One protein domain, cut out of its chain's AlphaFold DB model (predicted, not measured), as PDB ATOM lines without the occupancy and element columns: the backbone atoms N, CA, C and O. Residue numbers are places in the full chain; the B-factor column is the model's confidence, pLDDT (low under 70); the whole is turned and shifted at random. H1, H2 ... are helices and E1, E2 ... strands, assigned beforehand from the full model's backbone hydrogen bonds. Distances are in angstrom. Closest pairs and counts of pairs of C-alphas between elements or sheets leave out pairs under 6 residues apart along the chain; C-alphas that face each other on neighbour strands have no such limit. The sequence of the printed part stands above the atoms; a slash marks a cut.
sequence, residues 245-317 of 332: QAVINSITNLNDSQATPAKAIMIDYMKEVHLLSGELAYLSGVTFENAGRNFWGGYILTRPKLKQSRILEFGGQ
ATOM      1  N   GLN A 245       5.335 -33.273  36.732       90.44
ATOM      2  CA  GLN A 245       5.509 -34.674  37.099       90.44
ATOM      3  C   GLN A 245       6.673 -34.885  38.081       90.44
ATOM      4  O   GLN A 245       6.577 -35.734  38.970       90.44
ATOM      5  N   ALA A 246       7.770 -34.134  37.935       89.69
ATOM      6  CA  ALA A 246       8.909 -34.200  38.846       89.69
ATOM      7  C   ALA A 246       8.564 -33.610  40.219       89.69
ATOM      8  O   ALA A 246       8.930 -34.192  41.243       89.69
ATOM      9  N   VAL A 247       7.807 -32.510  40.246       91.69
ATOM     10  CA  VAL A 247       7.275 -31.928  41.484       91.69
ATOM     11  C   VAL A 247       6.396 -32.946  42.204       91.69
ATOM     12  O   VAL A 247       6.701 -33.319  43.333       91.69
ATOM     13  N   ILE A 248       5.372 -33.483  41.535       91.94
ATOM     14  CA  ILE A 248       4.403 -34.413  42.138       91.94
ATOM     15  C   ILE A 248       5.079 -35.699  42.632       91.94
ATOM     16  O   ILE A 248       4.776 -36.195  43.719       91.94
ATOM     17  N   ASN A 249       6.028 -36.245  41.868       92.38
ATOM     18  CA  ASN A 249       6.729 -37.471  42.256       92.38
ATOM     19  C   ASN A 249       7.717 -37.285  43.409       92.38
ATOM     20  O   ASN A 249       8.056 -38.273  44.057       92.38
ATOM     21  N   SER A 250       8.166 -36.058  43.669       91.44
ATOM     22  CA  SER A 250       9.098 -35.751  44.757       91.44
ATOM     23  C   SER A 250       8.410 -35.205  46.013       91.44
ATOM     24  O   SER A 250       9.100 -34.811  46.957       91.44
ATOM     25  N   ILE A 251       7.069 -35.214  46.068       92.62
ATOM     26  CA  ILE A 251       6.310 -34.801  47.255       92.62
ATOM     27  C   ILE A 251       6.575 -35.766  48.413       92.62
ATOM     28  O   ILE A 251       6.185 -36.932  48.378       92.62
ATOM     29  N   THR A 252       7.180 -35.259  49.487       91.06
ATOM     30  CA  THR A 252       7.505 -36.067  50.674       91.06
ATOM     31  C   THR A 252       6.325 -36.245  51.632       91.06
ATOM     32  O   THR A 252       6.323 -37.161  52.448       91.06
ATOM     33  N   ASN A 253       5.330 -35.360  51.566       89.69
ATOM     34  CA  ASN A 253       4.137 -35.349  52.417       89.69
ATOM     35  C   ASN A 253       2.853 -35.510  51.589       89.69
ATOM     36  O   ASN A 253       1.921 -34.726  51.710       89.69
ATOM     37  N   LEU A 254       2.814 -36.525  50.721       89.00
ATOM     38  CA  LEU A 254       1.729 -36.704  49.750       89.00
ATOM     39  C   LEU A 254       0.344 -36.865  50.398       89.00
ATOM     40  O   LEU A 254      -0.648 -36.450  49.812       89.00
ATOM     41  N   ASN A 255       0.277 -37.401  51.620       85.75
ATOM     42  CA  ASN A 255      -0.974 -37.539  52.377       85.75
ATOM     43  C   ASN A 255      -1.655 -36.191  52.681       85.75
ATOM     44  O   ASN A 255      -2.845 -36.169  52.988       85.75
ATOM     45  N   ASP A 256      -0.930 -35.076  52.569       85.06
ATOM     46  CA  ASP A 256      -1.467 -33.739  52.813       85.06
ATOM     47  C   ASP A 256      -2.254 -33.197  51.605       85.06
ATOM     48  O   ASP A 256      -2.933 -32.185  51.748       85.06
ATOM     49  N   SER A 257      -2.212 -33.854  50.436       81.81
ATOM     50  CA  SER A 257      -2.916 -33.376  49.234       81.81
ATOM     51  C   SER A 257      -4.434 -33.443  49.357       81.81
ATOM     52  O   SER A 257      -5.127 -32.714  48.663       81.81
ATOM     53  N   GLN A 258      -4.966 -34.339  50.200       81.19
ATOM     54  CA  GLN A 258      -6.405 -34.642  50.293       81.19
ATOM     55  C   GLN A 258      -7.069 -34.995  48.938       81.19
ATOM     56  O   GLN A 258      -8.293 -35.113  48.864       81.19
ATOM     57  N   ALA A 259      -6.276 -35.183  47.877       85.19
ATOM     58  CA  ALA A 259      -6.735 -35.501  46.536       85.19
ATOM     59  C   ALA A 259      -7.142 -36.972  46.452       85.19
ATOM     60  O   ALA A 259      -6.546 -37.840  47.098       85.19
ATOM     61  N   THR A 260      -8.135 -37.271  45.618       81.25
ATOM     62  CA  THR A 260      -8.555 -38.653  45.364       81.25
ATOM     63  C   THR A 260      -8.557 -38.917  43.859       81.25
ATOM     64  O   THR A 260      -9.469 -38.456  43.172       81.25
ATOM     65  N   PRO A 261      -7.578 -39.674  43.320       86.56
ATOM     66  CA  PRO A 261      -6.463 -40.349  44.006       86.56
ATOM     67  C   PRO A 261      -5.362 -39.388  44.506       86.56
ATOM     68  O   PRO A 261      -5.224 -38.282  44.004       86.56
ATOM     69  N   ALA A 262      -4.519 -39.825  45.452       81.56
ATOM     70  CA  ALA A 262      -3.580 -38.959  46.195       81.56
ATOM     71  C   ALA A 262      -2.594 -38.126  45.343       81.56
ATOM     72  O   ALA A 262      -2.123 -37.082  45.795       81.56
ATOM     73  N   LYS A 263      -2.271 -38.583  44.124       88.75
ATOM     74  CA  LYS A 263      -1.400 -37.880  43.161       88.75
ATOM     75  C   LYS A 263      -2.155 -37.048  42.118       88.75
ATOM     76  O   LYS A 263      -1.507 -36.484  41.243       88.75
ATOM     77  N   ALA A 264      -3.481 -36.979  42.185       90.19
ATOM     78  CA  ALA A 264      -4.290 -36.155  41.295       90.19
ATOM     79  C   ALA A 264      -4.178 -34.679  41.717       90.19
ATOM     80  O   ALA A 264      -5.043 -34.116  42.383       90.19
ATOM     81  N   ILE A 265      -3.019 -34.098  41.416       93.75
ATOM     82  CA  ILE A 265      -2.617 -32.741  41.772       93.75
ATOM     83  C   ILE A 265      -2.290 -32.024  40.468       93.75
ATOM     84  O   ILE A 265      -1.406 -32.459  39.734       93.75
ATOM     85  N   MET A 266      -2.981 -30.927  40.194       91.25
ATOM     86  CA  MET A 266      -2.729 -30.069  39.043       91.25
ATOM     87  C   MET A 266      -1.895 -28.869  39.490       91.25
ATOM     88  O   MET A 266      -2.227 -28.230  40.486       91.25
ATOM     89  N   ILE A 267      -0.803 -28.568  38.783       92.62
ATOM     90  CA  ILE A 267      -0.026 -27.348  39.020       92.62
ATOM     91  C   ILE A 267      -0.617 -26.238  38.158       92.62
ATOM     92  O   ILE A 267      -0.504 -26.270  36.938       92.62
ATOM     93  N   ASP A 268      -1.256 -25.262  38.798       87.31
ATOM     94  CA  ASP A 268      -1.938 -24.166  38.106       87.31
ATOM     95  C   ASP A 268      -0.932 -23.157  37.545       87.31
ATOM     96  O   ASP A 268      -1.068 -22.667  36.426       87.31
ATOM     97  N   TYR A 269       0.098 -22.841  38.333       87.12
ATOM     98  CA  TYR A 269       1.249 -22.048  37.907       87.12
ATOM     99  C   TYR A 269       2.393 -22.176  38.922       87.12
ATOM    100  O   TYR A 269       2.200 -22.522  40.090       87.12
ATOM    101  N   MET A 270       3.607 -21.868  38.469       91.25
ATOM    102  CA  MET A 270       4.839 -21.969  39.246       91.25
ATOM    103  C   MET A 270       5.628 -20.664  39.148       91.25
ATOM    104  O   MET A 270       5.741 -20.078  38.072       91.25
ATOM    105  N   LYS A 271       6.190 -20.209  40.268       89.88
ATOM    106  CA  LYS A 271       7.111 -19.071  40.314       89.88
ATOM    107  C   LYS A 271       8.421 -19.464  40.969       89.88
ATOM    108  O   LYS A 271       8.447 -20.158  41.983       89.88
ATOM    109  N   GLU A 272       9.498 -18.958  40.393       90.00
ATOM    110  CA  GLU A 272      10.817 -18.983  41.003       90.00
ATOM    111  C   GLU A 272      10.830 -18.116  42.271       90.00
ATOM    112  O   GLU A 272      10.276 -17.013  42.296       90.00
ATOM    113  N   VAL A 273      11.447 -18.628  43.334       85.06
ATOM    114  CA  VAL A 273      11.650 -17.919  44.597       85.06
ATOM    115  C   VAL A 273      13.054 -18.192  45.131       85.06
ATOM    116  O   VAL A 273      13.592 -19.289  44.984       85.06
ATOM    117  N   HIS A 274      13.642 -17.209  45.809       81.88
ATOM    118  CA  HIS A 274      14.860 -17.410  46.590       81.88
ATOM    119  C   HIS A 274      14.503 -17.531  48.068       81.88
ATOM    120  O   HIS A 274      13.849 -16.656  48.639       81.88
ATOM    121  N   LEU A 275      14.930 -18.628  48.695       77.81
ATOM    122  CA  LEU A 275      14.825 -18.788  50.141       77.81
ATOM    123  C   LEU A 275      15.773 -17.806  50.841       77.81
ATOM    124  O   LEU A 275      16.741 -17.333  50.250       77.81
ATOM    125  N   LEU A 276      15.551 -17.549  52.131       70.06
ATOM    126  CA  LEU A 276      16.444 -16.693  52.930       70.06
ATOM    127  C   LEU A 276      17.903 -17.182  52.937       70.06
ATOM    128  O   LEU A 276      18.818 -16.390  53.126       70.06
ATOM    129  N   SER A 277      18.123 -18.476  52.697       66.88
ATOM    130  CA  SER A 277      19.448 -19.079  52.519       66.88
ATOM    131  C   SER A 277      20.135 -18.718  51.193       66.88
ATOM    132  O   SER A 277      21.262 -19.150  50.967       66.88
ATOM    133  N   GLY A 278      19.463 -17.999  50.291       71.75
ATOM    134  CA  GLY A 278      19.887 -17.792  48.905       71.75
ATOM    135  C   GLY A 278      19.637 -19.001  47.995       71.75
ATOM    136  O   GLY A 278      20.035 -18.986  46.835       71.75
ATOM    137  N   GLU A 279      18.998 -20.062  48.498       80.12
ATOM    138  CA  GLU A 279      18.666 -21.242  47.699       80.12
ATOM    139  C   GLU A 279      17.555 -20.935  46.692       80.12
ATOM    140  O   GLU A 279      16.482 -20.456  47.066       80.12
ATOM    141  N   LEU A 280      17.806 -21.291  45.431       82.50
ATOM    142  CA  LEU A 280      16.807 -21.326  44.371       82.50
ATOM    143  C   LEU A 280      15.756 -22.404  44.656       82.50
ATOM    144  O   LEU A 280      16.079 -23.590  44.772       82.50
ATOM    145  N   ALA A 281      14.498 -21.992  44.730       90.75
ATOM    146  CA  ALA A 281      13.345 -22.855  44.918       90.75
ATOM    147  C   ALA A 281      12.188 -22.407  44.015       90.75
ATOM    148  O   ALA A 281      12.237 -21.361  43.371       90.75
ATOM    149  N   TYR A 282      11.135 -23.216  43.969       93.38
ATOM    150  CA  TYR A 282       9.946 -22.932  43.175       93.38
ATOM    151  C   TYR A 282       8.703 -23.072  44.042       93.38
ATOM    152  O   TYR A 282       8.537 -24.084  44.724       93.38
ATOM    153  N   LEU A 283       7.844 -22.056  44.024       94.00
ATOM    154  CA  LEU A 283       6.536 -22.079  44.666       94.00
ATOM    155  C   LEU A 283       5.473 -22.314  43.595       94.00
ATOM    156  O   LEU A 283       5.420 -21.589  42.605       94.00
ATOM    157  N   SER A 284       4.639 -23.324  43.796       95.81
ATOM    158  CA  SER A 284       3.547 -23.687  42.898       95.81
ATOM    159  C   SER A 284       2.208 -23.458  43.574       95.81
ATOM    160  O   SER A 284       2.045 -23.838  44.732       95.81
ATOM    161  N   GLY A 285       1.260 -22.877  42.843       94.00
ATOM    162  CA  GLY A 285      -0.162 -22.910  43.172       94.00
ATOM    163  C   GLY A 285      -0.732 -24.192  42.591       94.00
ATOM    164  O   GLY A 285      -0.410 -24.528  41.448       94.00
ATOM    165  N   VAL A 286      -1.479 -24.948  43.390       95.31
ATOM    166  CA  VAL A 286      -1.972 -26.264  42.979       95.31
ATOM    167  C   VAL A 286      -3.447 -26.457  43.287       95.31
ATOM    168  O   VAL A 286      -3.959 -25.950  44.288       95.31
ATOM    169  N   THR A 287      -4.082 -27.274  42.455       91.19
ATOM    170  CA  THR A 287      -5.441 -27.770  42.634       91.19
ATOM    171  C   THR A 287      -5.395 -29.265  42.937       91.19
ATOM    172  O   THR A 287      -4.731 -30.038  42.246       91.19
ATOM    173  N   PHE A 288      -6.102 -29.684  43.979       91.56
ATOM    174  CA  PHE A 288      -6.229 -31.074  44.400       91.56
ATOM    175  C   PHE A 288      -7.533 -31.661  43.846       91.56
ATOM    176  O   PHE A 288      -8.630 -31.257  44.245       91.56
ATOM    177  N   GLU A 289      -7.439 -32.607  42.911       85.06
ATOM    178  CA  GLU A 289      -8.624 -33.184  42.274       85.06
ATOM    179  C   GLU A 289      -9.443 -34.025  43.255       85.06
ATOM    180  O   GLU A 289      -8.911 -34.794  44.066       85.06
ATOM    181  N   ASN A 290     -10.769 -33.896  43.153       82.00
ATOM    182  CA  ASN A 290     -11.741 -34.579  44.009       82.00
ATOM    183  C   ASN A 290     -11.503 -34.371  45.517       82.00
ATOM    184  O   ASN A 290     -12.006 -35.144  46.335       82.00
ATOM    185  N   ALA A 291     -10.759 -33.329  45.901       76.56
ATOM    186  CA  ALA A 291     -10.646 -32.919  47.288       76.56
ATOM    187  C   ALA A 291     -11.966 -32.282  47.757       76.56
ATOM    188  O   ALA A 291     -12.735 -31.714  46.975       76.56
ATOM    189  N   GLY A 292     -12.268 -32.397  49.054       68.12
ATOM    190  CA  GLY A 292     -13.496 -31.835  49.623       68.12
ATOM    191  C   GLY A 292     -13.618 -30.326  49.368       68.12
ATOM    192  O   GLY A 292     -12.614 -29.634  49.237       68.12
ATOM    193  N   ARG A 293     -14.848 -29.786  49.368       63.84
ATOM    194  CA  ARG A 293     -15.164 -28.378  49.011       63.84
ATOM    195  C   ARG A 293     -14.303 -27.292  49.684       63.84
ATOM    196  O   ARG A 293     -14.248 -26.177  49.181       63.84
ATOM    197  N   ASN A 294     -13.661 -27.591  50.812       71.19
ATOM    198  CA  ASN A 294     -12.829 -26.651  51.569       71.19
ATOM    199  C   ASN A 294     -11.315 -26.898  51.432       71.19
ATOM    200  O   ASN A 294     -10.546 -26.233  52.118       71.19
ATOM    201  N   PHE A 295     -10.899 -27.857  50.599       79.88
ATOM    202  CA  PHE A 295      -9.518 -28.341  50.492       79.88
ATOM    203  C   PHE A 295      -9.065 -28.528  49.038       79.88
ATOM    204  O   PHE A 295      -8.177 -29.327  48.772       79.88
ATOM    205  N   TRP A 296      -9.692 -27.831  48.090       82.00
ATOM    206  CA  TRP A 296      -9.416 -27.989  46.662       82.00
ATOM    207  C   TRP A 296      -8.156 -27.248  46.197       82.00
ATOM    208  O   TRP A 296      -7.608 -27.621  45.167       82.00
ATOM    209  N   GLY A 297      -7.684 -26.230  46.926       87.69
ATOM    210  CA  GLY A 297      -6.521 -25.419  46.541       87.69
ATOM    211  C   GLY A 297      -5.386 -25.466  47.565       87.69
ATOM    212  O   GLY A 297      -5.635 -25.590  48.766       87.69
ATOM    213  N   GLY A 298      -4.139 -25.331  47.117       91.62
ATOM    214  CA  GLY A 298      -2.979 -25.272  48.006       91.62
ATOM    215  C   GLY A 298      -1.700 -24.797  47.330       91.62
ATOM    216  O   GLY A 298      -1.713 -24.303  46.202       91.62
ATOM    217  N   TYR A 299      -0.576 -24.966  48.032       95.31
ATOM    218  CA  TYR A 299       0.741 -24.572  47.531       95.31
ATOM    219  C   TYR A 299       1.780 -25.673  47.726       95.31
ATOM    220  O   TYR A 299       1.781 -26.368  48.744       95.31
ATOM    221  N   ILE A 300       2.714 -25.794  46.784       95.12
ATOM    222  CA  ILE A 300       3.845 -26.724  46.867       95.12
ATOM    223  C   ILE A 300       5.152 -25.947  46.761       95.12
ATOM    224  O   ILE A 300       5.352 -25.189  45.817       95.12
ATOM    225  N   LEU A 301       6.061 -26.164  47.712       95.50
ATOM    226  CA  LEU A 301       7.436 -25.683  47.626       95.50
ATOM    227  C   LEU A 301       8.338 -26.800  47.103       95.50
ATOM    228  O   LEU A 301       8.476 -27.844  47.743       95.50
ATOM    229  N   THR A 302       8.991 -26.557  45.973       94.38
ATOM    230  CA  THR A 302       9.956 -27.466  45.349       94.38
ATOM    231  C   THR A 302      11.370 -26.946  45.544       94.38
ATOM    232  O   THR A 302      11.675 -25.800  45.213       94.38
ATOM    233  N   ARG A 303      12.249 -27.804  46.066       91.12
ATOM    234  CA  ARG A 303      13.660 -27.507  46.341       91.12
ATOM    235  C   ARG A 303      14.550 -28.428  45.502       91.12
ATOM    236  O   ARG A 303      14.863 -29.538  45.944       91.12
ATOM    237  N   PRO A 304      14.976 -28.002  44.294       86.25
ATOM    238  CA  PRO A 304      15.750 -28.843  43.377       86.25
ATOM    239  C   PRO A 304      17.049 -29.374  43.983       86.25
ATOM    240  O   PRO A 304      17.389 -30.536  43.771       86.25
ATOM    241  N   LYS A 305      17.736 -28.561  44.800       81.00
ATOM    242  CA  LYS A 305      18.972 -28.962  45.491       81.00
ATOM    243  C   LYS A 305      18.765 -30.186  46.390       81.00
ATOM    244  O   LYS A 305      19.668 -31.005  46.520       81.00
ATOM    245  N   LEU A 306      17.574 -30.331  46.975       80.69
ATOM    246  CA  LEU A 306      17.207 -31.473  47.814       80.69
ATOM    247  C   LEU A 306      16.513 -32.601  47.043       80.69
ATOM    248  O   LEU A 306      16.297 -33.665  47.616       80.69
ATOM    249  N   LYS A 307      16.149 -32.380  45.772       84.75
ATOM    250  CA  LYS A 307      15.285 -33.272  44.976       84.75
ATOM    251  C   LYS A 307      13.969 -33.605  45.695       84.75
ATOM    252  O   LYS A 307      13.514 -34.747  45.670       84.75
ATOM    253  N   GLN A 308      13.393 -32.613  46.372       88.81
ATOM    254  CA  GLN A 308      12.204 -32.775  47.209       88.81
ATOM    255  C   GLN A 308      11.194 -31.658  46.958       88.81
ATOM    256  O   GLN A 308      11.566 -30.488  46.808       88.81
ATOM    257  N   SER A 309       9.920 -32.027  47.017       93.31
ATOM    258  CA  SER A 309       8.781 -31.119  47.033       93.31
ATOM    259  C   SER A 309       7.962 -31.332  48.301       93.31
ATOM    260  O   SER A 309       7.911 -32.429  48.862       93.31
ATOM    261  N   ARG A 310       7.324 -30.268  48.783       93.94
ATOM    262  CA  ARG A 310       6.500 -30.326  49.988       93.94
ATOM    263  C   ARG A 310       5.236 -29.498  49.828       93.94
ATOM    264  O   ARG A 310       5.319 -28.322  49.481       93.94
ATOM    265  N   ILE A 311       4.092 -30.101  50.132       93.62
ATOM    266  CA  ILE A 311       2.815 -29.392  50.254       93.62
ATOM    267  C   ILE A 311       2.903 -28.488  51.488       93.62
ATOM    268  O   ILE A 311       3.296 -28.940  52.568       93.62
ATOM    269  N   LEU A 312       2.614 -27.201  51.315       88.94
ATOM    270  CA  LEU A 312       2.616 -26.219  52.391       88.94
ATOM    271  C   LEU A 312       1.287 -26.272  53.153       88.94
ATOM    272  O   LEU A 312       0.238 -26.507  52.572       88.94
ATOM    273  N   GLU A 313       1.317 -25.982  54.455       79.38
ATOM    274  CA  GLU A 313       0.115 -25.952  55.317       79.38
ATOM    275  C   GLU A 313      -0.752 -24.693  55.115       79.38
ATOM    276  O   GLU A 313      -1.583 -24.352  55.955       79.38
ATOM    277  N   PHE A 314      -0.541 -23.982  54.009       66.94
ATOM    278  CA  PHE A 314      -1.319 -22.822  53.599       66.94
ATOM    279  C   PHE A 314      -2.190 -23.234  52.408       66.94
ATOM    280  O   PHE A 314      -1.742 -24.000  51.558       66.94
ATOM    281  N   GLY A 315      -3.428 -22.743  52.345       67.94
ATOM    282  CA  GLY A 315      -4.385 -23.122  51.303       67.94
ATOM    283  C   GLY A 315      -5.740 -23.539  51.871       67.94
ATOM    284  O   GLY A 315      -6.150 -23.078  52.935       67.94
ATOM    285  N   GLY A 316      -6.443 -24.389  51.130       77.94
ATOM    286  CA  GLY A 316      -7.793 -24.877  51.398       77.94
ATOM    287  C   GLY A 316      -8.742 -24.503  50.262       77.94
ATOM    288  O   GLY A 316      -9.221 -25.356  49.517       77.94
ATOM    289  N   GLN A 317      -8.971 -23.203  50.095       80.94
ATOM    290  CA  GLN A 317      -9.854 -22.638  49.063       80.94
ATOM    291  C   GLN A 317      -9.148 -21.596  48.182       80.94
ATOM    292  O   GLN A 317      -9.808 -20.797  47.526       80.94
TER     293      GLN A 317
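Overview. This is residues 245 to 317 of the 332 residues of the protein "YARHG domain-containing protein" of Abscondita terminalis (UniProt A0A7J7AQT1). One strongly twisted sheet of four long strands forms an elongated slab, with two short helices, H1 and H2, over one face and no named helix over the other. E1 and E4 bend sharply, and the turns between the strands lie at the two ends of the slab's long axis. The printed part has 73 residues, with two named helices and then four named strands along the chain, in the order H1 H2 E1 E2 E3 E4. The sheet's order is E1 - E2 - E3 - E4, antiparallel throughout, and the class is mixed, helices and strands. The whole is compact, with a radius of gyration of the C-alphas of 11.8 A and spans of 37 by 21 by 18 A.

Arrangement. H1, residues 245 to 249, and H2, residues 254 to 257, are only just apart, with closest C-alphas 8.4 A from each other. The sheet is a meander, each strand the antiparallel neighbour of the one before: E1, residues 265 to 274, E2, residues 280 to 288, E3, residues 297 to 303, and E4, residues 308 to 316. Each strand forms a hairpin with the next. Between E1 and E2, N 266 and O 287 are 2.8 A apart; between E2 and E3, N 284 and O 300 are 2.8 A apart; between E3 and E4, N 312 and O 299 are 2.8 A apart, each within hydrogen-bond range. E1 and E4 are the edge strands and are apart. E1 bends by 74 degrees at residue 268, and E4 by 63 degrees at residue 313. H1 and H2 are on the same face of the sheet, at heights of 7.4 A and 8.1 A over the sheet. H1 only just lies over none of the strands, with 2 of its C-alphas on E3 and 2 on E4; its closest C-alpha pair with E4 is Val 247 and Ser 309, 5.8 A. H2 lies only just over E3, with 3 of its 4 C-alphas there; its closest C-alpha pair with E4 is Asp 256 and Ile 311, 6.6 A. In H1 the O i to N i+4 pair is within hydrogen-bond range; H2 is too short for one, and its one O i to N i+3 pair is within range.

Along the chain. H1 begins at C-alpha 245, at (5.509, -34.674, 37.099). From first to last C-alpha, H1 is 6.0 A long and H2 5.7 A. E1 measures 23.7 A from C-alpha 265, at (-2.617, -32.741, 41.772), E2 25.0 A, E3 20.3 A and E4 21.9 A. E4 ends at C-alpha 316, at (-7.793, -24.877, 51.398).

Size, cuts and confidence. The C-alphas farthest apart are those of Gly 278 and Arg 293, 36.6 A. The printed part has no cut, and no link is long. The mean pLDDT of the printed part is 85.8; residues 277, 292 to 293 and 314 to 315 are under 70.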